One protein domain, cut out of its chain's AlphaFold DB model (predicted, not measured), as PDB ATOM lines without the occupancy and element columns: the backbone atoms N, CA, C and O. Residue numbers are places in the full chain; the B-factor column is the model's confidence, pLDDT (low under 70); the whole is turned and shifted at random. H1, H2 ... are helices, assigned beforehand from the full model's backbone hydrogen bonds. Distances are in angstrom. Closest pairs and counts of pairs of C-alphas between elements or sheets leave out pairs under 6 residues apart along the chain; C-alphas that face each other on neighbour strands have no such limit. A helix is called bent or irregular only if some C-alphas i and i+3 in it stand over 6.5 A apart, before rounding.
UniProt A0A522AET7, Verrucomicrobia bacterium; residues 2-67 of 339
ATOM      1  N   GLY A   2     -22.251  -4.788   8.934       50.78
ATOM      2  CA  GLY A   2     -23.509  -4.231   8.462       50.78
ATOM      3  C   GLY A   2     -23.398  -2.714   8.294       50.78
ATOM      4  O   GLY A   2     -22.696  -2.078   9.077       50.78
ATOM      5  N   ARG A   3     -24.053  -2.123   7.294       49.59
ATOM      6  CA  ARG A   3     -23.960  -0.687   6.966       49.59
ATOM      7  C   ARG A   3     -24.334   0.242   8.126       49.59
ATOM      8  O   ARG A   3     -23.927   1.398   8.115       49.59
ATOM      9  N   SER A   4     -25.082  -0.249   9.114       48.59
ATOM     10  CA  SER A   4     -25.493   0.491  10.313       48.59
ATOM     11  C   SER A   4     -24.560   0.330  11.520       48.59
ATOM     12  O   SER A   4     -24.808   0.950  12.551       48.59
ATOM     13  N   ARG A   5     -23.502  -0.491  11.436       57.38
ATOM     14  CA  ARG A   5     -22.592  -0.758  12.560       57.38
ATOM     15  C   ARG A   5     -21.190  -0.233  12.267       57.38
ATOM     16  O   ARG A   5     -20.522  -0.707  11.349       57.38
ATOM     17  N   GLN A   6     -20.750   0.727  13.078       64.81
ATOM     18  CA  GLN A   6     -19.348   1.139  13.155       64.81
ATOM     19  C   GLN A   6     -18.493  -0.005  13.718       64.81
ATOM     20  O   GLN A   6     -19.013  -0.869  14.432       64.81
ATOM     21  N   LEU A   7     -17.195  -0.014  13.393       71.81
ATOM     22  CA  LEU A   7     -16.238  -0.938  14.000       71.81
ATOM     23  C   LEU A   7     -16.213  -0.686  15.516       71.81
ATOM     24  O   LEU A   7     -15.908   0.433  15.920       71.81
ATOM     25  N   PRO A   8     -16.571  -1.661  16.376       71.06
ATOM     26  CA  PRO A   8     -16.501  -1.448  17.812       71.06
ATOM     27  C   PRO A   8     -15.062  -1.138  18.225       71.06
ATOM     28  O   PRO A   8     -14.151  -1.858  17.820       71.06
ATOM     29  N   ALA A   9     -14.870  -0.142  19.094       71.81
ATOM     30  CA  ALA A   9     -13.554   0.286  19.589       71.81
ATOM     31  C   ALA A   9     -12.722  -0.857  20.216       71.81
ATOM     32  O   ALA A   9     -11.491  -0.822  20.247       71.81
ATOM     33  N   PHE A  10     -13.386  -1.920  20.683       73.31
ATOM     34  CA  PHE A  10     -12.711  -3.140  21.121       73.31
ATOM     35  C   PHE A  10     -11.889  -3.796  19.999       73.31
ATOM     36  O   PHE A  10     -10.776  -4.232  20.255       73.31
ATOM     37  N   PHE A  11     -12.384  -3.846  18.758       73.94
ATOM     38  CA  PHE A  11     -11.618  -4.418  17.646       73.94
ATOM     39  C   PHE A  11     -10.393  -3.569  17.311       73.94
ATOM     40  O   PHE A  11      -9.337  -4.126  17.030       73.94
ATOM     41  N   GLU A  12     -10.518  -2.243  17.385       74.19
ATOM     42  CA  GLU A  12      -9.400  -1.323  17.145       74.19
ATOM     43  C   GLU A  12      -8.305  -1.467  18.207       74.19
ATOM     44  O   GLU A  12      -7.125  -1.462  17.880       74.19
ATOM     45  N   SER A  13      -8.687  -1.656  19.473       76.38
ATOM     46  CA  SER A  13      -7.728  -1.817  20.574       76.38
ATOM     47  C   SER A  13      -7.176  -3.242  20.722       76.38
ATOM     48  O   SER A  13      -6.048  -3.412  21.184       76.38
ATOM     49  N   ALA A  14      -7.935  -4.275  20.339       78.75
ATOM     50  CA  ALA A  14      -7.525  -5.673  20.484       78.75
ATOM     51  C   ALA A  14      -6.673  -6.193  19.313       78.75
ATOM     52  O   ALA A  14      -5.848  -7.090  19.506       78.75
ATOM     53  N   MET A  15      -6.858  -5.663  18.100       82.19
ATOM     54  CA  MET A  15      -6.154  -6.143  16.910       82.19
ATOM     55  C   MET A  15      -4.819  -5.416  16.740       82.19
ATOM     56  O   MET A  15      -4.767  -4.249  16.373       82.19
ATOM     57  N   ARG A  16      -3.710  -6.137  16.930       84.25
ATOM     58  CA  ARG A  16      -2.343  -5.625  16.690       84.25
ATOM     59  C   ARG A  16      -1.931  -5.641  15.208       84.25
ATOM     60  O   ARG A  16      -0.745  -5.617  14.900       84.25
ATOM     61  N   MET A  17      -2.892  -5.760  14.299       85.62
ATOM     62  CA  MET A  17      -2.675  -5.944  12.864       85.62
ATOM     63  C   MET A  17      -3.590  -5.014  12.062       85.62
ATOM     64  O   MET A  17      -4.633  -4.614  12.587       85.62
ATOM     65  N   PRO A  18      -3.244  -4.681  10.803       86.56
ATOM     66  CA  PRO A  18      -4.076  -3.826   9.965       86.56
ATOM     67  C   PRO A  18      -5.509  -4.357   9.848       86.56
ATOM     68  O   PRO A  18      -5.731  -5.509   9.478       86.56
ATOM     69  N   VAL A  19      -6.490  -3.502  10.144       88.75
ATOM     70  CA  VAL A  19      -7.914  -3.845  10.052       88.75
ATOM     71  C   VAL A  19      -8.502  -3.237   8.787       88.75
ATOM     72  O   VAL A  19      -8.464  -2.026   8.582       88.75
ATOM     73  N   ILE A  20      -9.094  -4.082   7.942       88.38
ATOM     74  CA  ILE A  20      -9.762  -3.651   6.714       88.38
ATOM     75  C   ILE A  20     -11.260  -3.903   6.837       88.38
ATOM     76  O   ILE A  20     -11.721  -5.041   6.893       88.38
ATOM     77  N   VAL A  21     -12.040  -2.822   6.824       88.25
ATOM     78  CA  VAL A  21     -13.500  -2.906   6.889       88.25
ATOM     79  C   VAL A  21     -14.083  -3.094   5.489       88.25
ATOM     80  O   VAL A  21     -13.816  -2.321   4.563       88.25
ATOM     81  N   MET A  22     -14.915  -4.125   5.343       87.44
ATOM     82  CA  MET A  22     -15.655  -4.433   4.117       87.44
ATOM     83  C   MET A  22     -17.145  -4.661   4.422       87.44
ATOM     84  O   MET A  22     -17.491  -5.164   5.503       87.44
ATOM     85  N   PRO A  23     -18.056  -4.285   3.501       86.44
ATOM     86  CA  PRO A  23     -19.466  -4.626   3.635       86.44
ATOM     87  C   PRO A  23     -19.647  -6.137   3.461       86.44
ATOM     88  O   PRO A  23     -18.922  -6.756   2.690       86.44
ATOM     89  N   THR A  24     -20.621  -6.714   4.158       83.75
ATOM     90  CA  THR A  24     -20.987  -8.138   4.051       83.75
ATOM     91  C   THR A  24     -22.495  -8.278   3.845       83.75
ATOM     92  O   THR A  24     -23.230  -7.292   3.939       83.75
ATOM     93  N   LEU A  25     -22.950  -9.485   3.519       82.31
ATOM     94  CA  LEU A  25     -24.369  -9.804   3.410       82.31
ATOM     95  C   LEU A  25     -25.056  -9.589   4.763       82.31
ATOM     96  O   LEU A  25     -24.571 -10.028   5.803       82.31
ATOM     97  N   GLU A  26     -26.196  -8.905   4.735       74.12
ATOM     98  CA  GLU A  26     -26.971  -8.563   5.927       74.12
ATOM     99  C   GLU A  26     -28.357  -9.195   5.860       74.12
ATOM    100  O   GLU A  26     -29.025  -9.150   4.823       74.12
ATOM    101  N   PHE A  27     -28.813  -9.726   6.993       72.31
ATOM    102  CA  PHE A  27     -30.200 -10.130   7.174       72.31
ATOM    103  C   PHE A  27     -31.048  -8.923   7.576       72.31
ATOM    104  O   PHE A  27     -30.662  -8.139   8.442       72.31
ATOM    105  N   VAL A  28     -32.223  -8.789   6.964       71.12
ATOM    106  CA  VAL A  28     -33.229  -7.804   7.373       71.12
ATOM    107  C   VAL A  28     -34.162  -8.471   8.375       71.12
ATOM    108  O   VAL A  28     -34.690  -9.546   8.098       71.12
ATOM    109  N   PHE A  29     -34.391  -7.837   9.522       62.88
ATOM    110  CA  PHE A  29     -35.254  -8.364  10.581       62.88
ATOM    111  C   PHE A  29     -36.591  -7.607  10.631       62.88
ATOM    112  O   PHE A  29     -36.624  -6.386  10.502       62.88
ATOM    113  N   LYS A  30     -37.699  -8.330  10.823       63.00
ATOM    114  CA  LYS A  30     -39.026  -7.803  11.163       63.00
ATOM    115  C   LYS A  30     -39.157  -7.728  12.688       63.00
ATOM    116  O   LYS A  30     -38.790  -8.679  13.384       63.00
ATOM    117  N   ASP A  31     -39.645  -6.595  13.191       59.06
ATOM    118  CA  ASP A  31     -39.884  -6.316  14.619       59.06
ATOM    119  C   ASP A  31     -38.663  -6.573  15.530       59.06
ATOM    120  O   ASP A  31     -38.808  -6.883  16.710       59.06
ATOM    121  N   ASN A  32     -37.442  -6.494  14.978       57.12
ATOM    122  CA  ASN A  32     -36.179  -6.876  15.634       57.12
ATOM    123  C   ASN A  32     -36.162  -8.308  16.211       57.12
ATOM    124  O   ASN A  32     -35.363  -8.607  17.099       57.12
ATOM    125  N   ARG A  33     -37.046  -9.200  15.742       53.28
ATOM    126  CA  ARG A  33     -37.226 -10.554  16.301       53.28
ATOM    127  C   ARG A  33     -37.049 -11.665  15.272       53.28
ATOM    128  O   ARG A  33     -36.408 -12.660  15.583       53.28
ATOM    129  N   ALA A  34     -37.559 -11.495  14.049       60.69
ATOM    130  CA  ALA A  34     -37.562 -12.551  13.033       60.69
ATOM    131  C   ALA A  34     -36.922 -12.094  11.716       60.69
ATOM    132  O   ALA A  34     -37.107 -10.955  11.301       60.69
ATOM    133  N   VAL A  35     -36.203 -12.975  11.016       63.81
ATOM    134  CA  VAL A  35     -35.643 -12.656   9.690       63.81
ATOM    135  C   VAL A  35     -36.774 -12.478   8.673       63.81
ATOM    136  O   VAL A  35     -37.599 -13.367   8.468       63.81
ATOM    137  N   ASN A  36     -36.792 -11.336   7.993       75.00
ATOM    138  CA  ASN A  36     -37.673 -11.054   6.871       75.00
ATOM    139  C   ASN A  36     -36.982 -11.489   5.573       75.00
ATOM    140  O   ASN A  36     -36.164 -10.754   5.017       75.00
ATOM    141  N   LEU A  37     -37.286 -12.701   5.103       75.06
ATOM    142  CA  LEU A  37     -36.618 -13.290   3.942       75.06
ATOM    143  C   LEU A  37     -36.846 -12.489   2.641       75.06
ATOM    144  O   LEU A  37     -35.846 -12.172   1.995       75.06
ATOM    145  N   PRO A  38     -38.078 -12.076   2.267       81.81
ATOM    146  CA  PRO A  38     -38.284 -11.233   1.087       81.81
ATOM    147  C   PRO A  38     -37.511  -9.912   1.148       81.81
ATOM    148  O   PRO A  38     -36.831  -9.547   0.189       81.81
ATOM    149  N   ALA A  39     -37.548  -9.222   2.294       82.38
ATOM    150  CA  ALA A  39     -36.812  -7.973   2.467       82.38
ATOM    151  C   ALA A  39     -35.291  -8.192   2.453       82.38
ATOM    152  O   ALA A  39     -34.557  -7.362   1.917       82.38
ATOM    153  N   THR A  40     -34.814  -9.321   2.986       79.75
ATOM    154  CA  THR A  40     -33.403  -9.722   2.921       79.75
ATOM    155  C   THR A  40     -32.973  -9.935   1.475       79.75
ATOM    156  O   THR A  40     -31.991  -9.339   1.048       79.75
ATOM    157  N   VAL A  41     -33.727 -10.705   0.686       83.88
ATOM    158  CA  VAL A  41     -33.420 -10.946  -0.734       83.88
ATOM    159  C   VAL A  41     -33.424  -9.635  -1.522       83.88
ATOM    160  O   VAL A  41     -32.462  -9.343  -2.230       83.88
ATOM    161  N   ALA A  42     -34.451  -8.799  -1.346       87.31
ATOM    162  CA  ALA A  42     -34.511  -7.481  -1.977       87.31
ATOM    163  C   ALA A  42     -33.320  -6.595  -1.570       87.31
ATOM    164  O   ALA A  42     -32.755  -5.883  -2.402       87.31
ATOM    165  N   SER A  43     -32.899  -6.661  -0.302       85.38
ATOM    166  CA  SER A  43     -31.715  -5.959   0.195       85.38
ATOM    167  C   SER A  43     -30.430  -6.450  -0.460       85.38
ATOM    168  O   SER A  43     -29.632  -5.635  -0.922       85.38
ATOM    169  N   VAL A  44     -30.267  -7.769  -0.579       86.00
ATOM    170  CA  VAL A  44     -29.109  -8.385  -1.228       86.00
ATOM    171  C   VAL A  44     -29.012  -7.963  -2.692       86.00
ATOM    172  O   VAL A  44     -27.944  -7.534  -3.123       86.00
ATOM    173  N   ILE A  45     -30.122  -8.005  -3.436       88.62
ATOM    174  CA  ILE A  45     -30.171  -7.588  -4.847       88.62
ATOM    175  C   ILE A  45     -29.802  -6.107  -4.981       88.62
ATOM    176  O   ILE A  45     -28.905  -5.747  -5.743       88.62
ATOM    177  N   ARG A  46     -30.439  -5.243  -4.185       89.69
ATOM    178  CA  ARG A  46     -30.191  -3.793  -4.177       89.69
ATOM    179  C   ARG A  46     -28.745  -3.432  -3.823       89.69
ATOM    180  O   ARG A  46     -28.246  -2.391  -4.247       89.69
ATOM    181  N   HIS A  47     -28.059  -4.266  -3.044       87.69
ATOM    182  CA  HIS A  47     -26.677  -4.046  -2.614       87.69
ATOM    183  C   HIS A  47     -25.634  -4.884  -3.351       87.69
ATOM    184  O   HIS A  47     -24.441  -4.749  -3.068       87.69
ATOM    185  N   LEU A  48     -26.045  -5.655  -4.357       90.75
ATOM    186  CA  LEU A  48     -25.163  -6.524  -5.126       90.75
ATOM    187  C   LEU A  48     -23.902  -5.811  -5.663       90.75
ATOM    188  O   LEU A  48     -22.809  -6.350  -5.476       90.75
ATOM    189  N   PRO A  49     -23.959  -4.577  -6.216       92.44
ATOM    190  CA  PRO A  49     -22.750  -3.880  -6.668       92.44
ATOM    191  C   PRO A  49     -21.735  -3.590  -5.551       92.44
ATOM    192  O   PRO A  49     -20.530  -3.528  -5.798       92.44
ATOM    193  N   ALA A  50     -22.191  -3.389  -4.311       91.06
ATOM    194  CA  ALA A  50     -21.302  -3.191  -3.167       91.06
ATOM    195  C   ALA A  50     -20.615  -4.502  -2.761       91.06
ATOM    196  O   ALA A  50     -19.412  -4.497  -2.507       91.06
ATOM    197  N   TYR A  51     -21.343  -5.620  -2.775       91.69
ATOM    198  CA  TYR A  51     -20.786  -6.940  -2.474       91.69
ATOM    199  C   TYR A  51     -19.805  -7.417  -3.542       91.69
ATOM    200  O   TYR A  51     -18.747  -7.936  -3.202       91.69
ATOM    201  N   LEU A  52     -20.075  -7.148  -4.821       92.31
ATOM    202  CA  LEU A  52     -19.119  -7.426  -5.896       92.31
ATOM    203  C   LEU A  52     -17.828  -6.609  -5.743       92.31
ATOM    204  O   LEU A  52     -16.739  -7.131  -5.968       92.31
ATOM    205  N   ARG A  53     -17.920  -5.338  -5.324       94.12
ATOM    206  CA  ARG A  53     -16.730  -4.530  -5.000       94.12
ATOM    207  C   ARG A  53     -15.963  -5.092  -3.803       94.12
ATOM    208  O   ARG A  53     -14.740  -5.158  -3.868       94.12
ATOM    209  N   ALA A  54     -16.658  -5.525  -2.752       93.81
ATOM    210  CA  ALA A  54     -16.032  -6.164  -1.596       93.81
ATOM    211  C   ALA A  54     -15.329  -7.473  -1.974       93.81
ATOM    212  O   ALA A  54     -14.187  -7.685  -1.581       93.81
ATOM    213  N   LEU A  55     -15.957  -8.299  -2.813       94.06
ATOM    214  CA  LEU A  55     -15.374  -9.540  -3.314       94.06
ATOM    215  C   LEU A  55     -14.105  -9.292  -4.143       94.06
ATOM    216  O   LEU A  55     -13.095  -9.957  -3.932       94.06
ATOM    217  N   ARG A  56     -14.120  -8.298  -5.045       94.31
ATOM    218  CA  ARG A  56     -12.921  -7.897  -5.806       94.31
ATOM    219  C   ARG A  56     -11.815  -7.365  -4.898       94.31
ATOM    220  O   ARG A  56     -10.647  -7.656  -5.129       94.31
ATOM    221  N   ARG A  57     -12.173  -6.610  -3.854       95.12
ATOM    222  CA  ARG A  57     -11.211  -6.131  -2.855       95.12
ATOM    223  C   ARG A  57     -10.591  -7.292  -2.082       95.12
ATOM    224  O   ARG A  57      -9.378  -7.315  -1.935       95.12
ATOM    225  N   LEU A  58     -11.393  -8.270  -1.654       94.88
ATOM    226  CA  LEU A  58     -10.899  -9.492  -1.017       94.88
ATOM    227  C   LEU A  58      -9.943 -10.255  -1.947       94.88
ATOM    228  O   LEU A  58      -8.857 -10.631  -1.523       94.88
ATOM    229  N   GLN A  59     -10.295 -10.412  -3.227       95.38
ATOM    230  CA  GLN A  59      -9.415 -11.021  -4.232       95.38
ATOM    231  C   GLN A  59      -8.081 -10.275  -4.373       95.38
ATOM    232  O   GLN A  59      -7.035 -10.917  -4.417       95.38
ATOM    233  N   ALA A  60      -8.108  -8.941  -4.444       95.38
ATOM    234  CA  ALA A  60      -6.899  -8.125  -4.539       95.38
ATOM    235  C   ALA A  60      -6.012  -8.279  -3.294       95.38
ATOM    236  O   ALA A  60      -4.821  -8.527  -3.436       95.38
ATOM    237  N   LEU A  61      -6.604  -8.237  -2.096       95.19
ATOM    238  CA  LEU A  61      -5.877  -8.412  -0.835       95.19
ATOM    239  C   LEU A  61      -5.228  -9.788  -0.727       95.19
ATOM    240  O   LEU A  61      -4.078  -9.888  -0.322       95.19
ATOM    241  N   VAL A  62      -5.930 -10.854  -1.118       96.00
ATOM    242  CA  VAL A  62      -5.340 -12.199  -1.106       96.00
ATOM    243  C   VAL A  62      -4.183 -12.302  -2.104       96.00
ATOM    244  O   VAL A  62      -3.183 -12.946  -1.803       96.00
ATOM    245  N   ARG A  63      -4.277 -11.645  -3.269       95.19
ATOM    246  CA  ARG A  63      -3.173 -11.600  -4.243       95.19
ATOM    247  C   ARG A  63      -1.975 -10.794  -3.748       95.19
ATOM    248  O   ARG A  63      -0.852 -11.163  -4.059       95.19
ATOM    249  N   GLU A  64      -2.210  -9.708  -3.028       95.56
ATOM    250  CA  GLU A  64      -1.152  -8.859  -2.476       95.56
ATOM    251  C   GLU A  64      -0.447  -9.538  -1.298       95.56
ATOM    252  O   GLU A  64       0.777  -9.599  -1.259       95.56
ATOM    253  N   LEU A  65      -1.222 -10.088  -0.360       94.75
ATOM    254  CA  LEU A  65      -0.709 -10.651   0.889       94.75
ATOM    255  C   LEU A  65      -0.192 -12.086   0.751       94.75
ATOM    256  O   LEU A  65       0.554 -12.522   1.620       94.75
ATOM    257  N   GLN A  66      -0.616 -12.820  -0.287       95.12
ATOM    258  CA  GLN A  66      -0.250 -14.225  -0.528       95.12
ATOM    259  C   GLN A  66      -0.313 -15.099   0.747       95.12
ATOM    260  O   GLN A  66       0.675 -15.740   1.097       95.12
ATOM    261  N   PRO A  67      -1.441 -15.122   1.488       95.50
ATOM    262  CA  PRO A  67      -1.495 -15.846   2.751       95.50
ATOM    263  C   PRO A  67      -1.450 -17.361   2.521       95.50
ATOM    264  O   PRO A  67      -2.081 -17.866   1.595       95.50
TER     265      PRO A  67
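Overview. This is residues 2 to 67 of the 339 residues of a protein of Verrucomicrobia bacterium (UniProt A0A522AET7). One long bent helix, H2, makes one side of a loose, open frame; the long link of residues 15 to 36 runs back over it, and the short helix H1 sits on the far side of that link from H2. The printed part has 66 residues, with two named helices, H1 then H2, and no named strand: the class is all helix. It is loose, with a radius of gyration of the C-alphas of 15.0 A and spans of 39 by 27 by 15 A.

Along the chain. H1, residues 9 to 14, begins at C-alpha 9 (-13.554, 0.286, 19.589). H2, residues 37 to 65, was assigned as one helix by its hydrogen bonds but is bent: C-alphas 46 and 49 are 7.8 A apart. Its arms are H2a, residues 37 to 46, 14.1 A long, and H2b, residues 49 to 65, 24.3 A long, ending at C-alpha 65 (-0.709, -10.651, 0.889).

Arrangement. H2a and H2b stand at a steep tilt of 69 degrees, only just short of about perpendicular. H1 is apart from H2a and from H2b. In H1, H2a and H2b every O i to N i+4 pair is within hydrogen-bond range. Residues 29 to 30 pair with residues 34 to 35, antiparallel.

Size, cuts and confidence. The C-alphas farthest apart, of Asp 31 and Gln 66, are 43.2 A apart. The printed part has no cut. The link from H1 to H2 is long, 22 residues. Residues 12 to 18, of which 12 to 14 belong to H1, and residues 62 to 67, of which 62 to 65 belong to H2, stand free. The model's pLDDT is under 70 at residues 2 to 6 and 29 to 35.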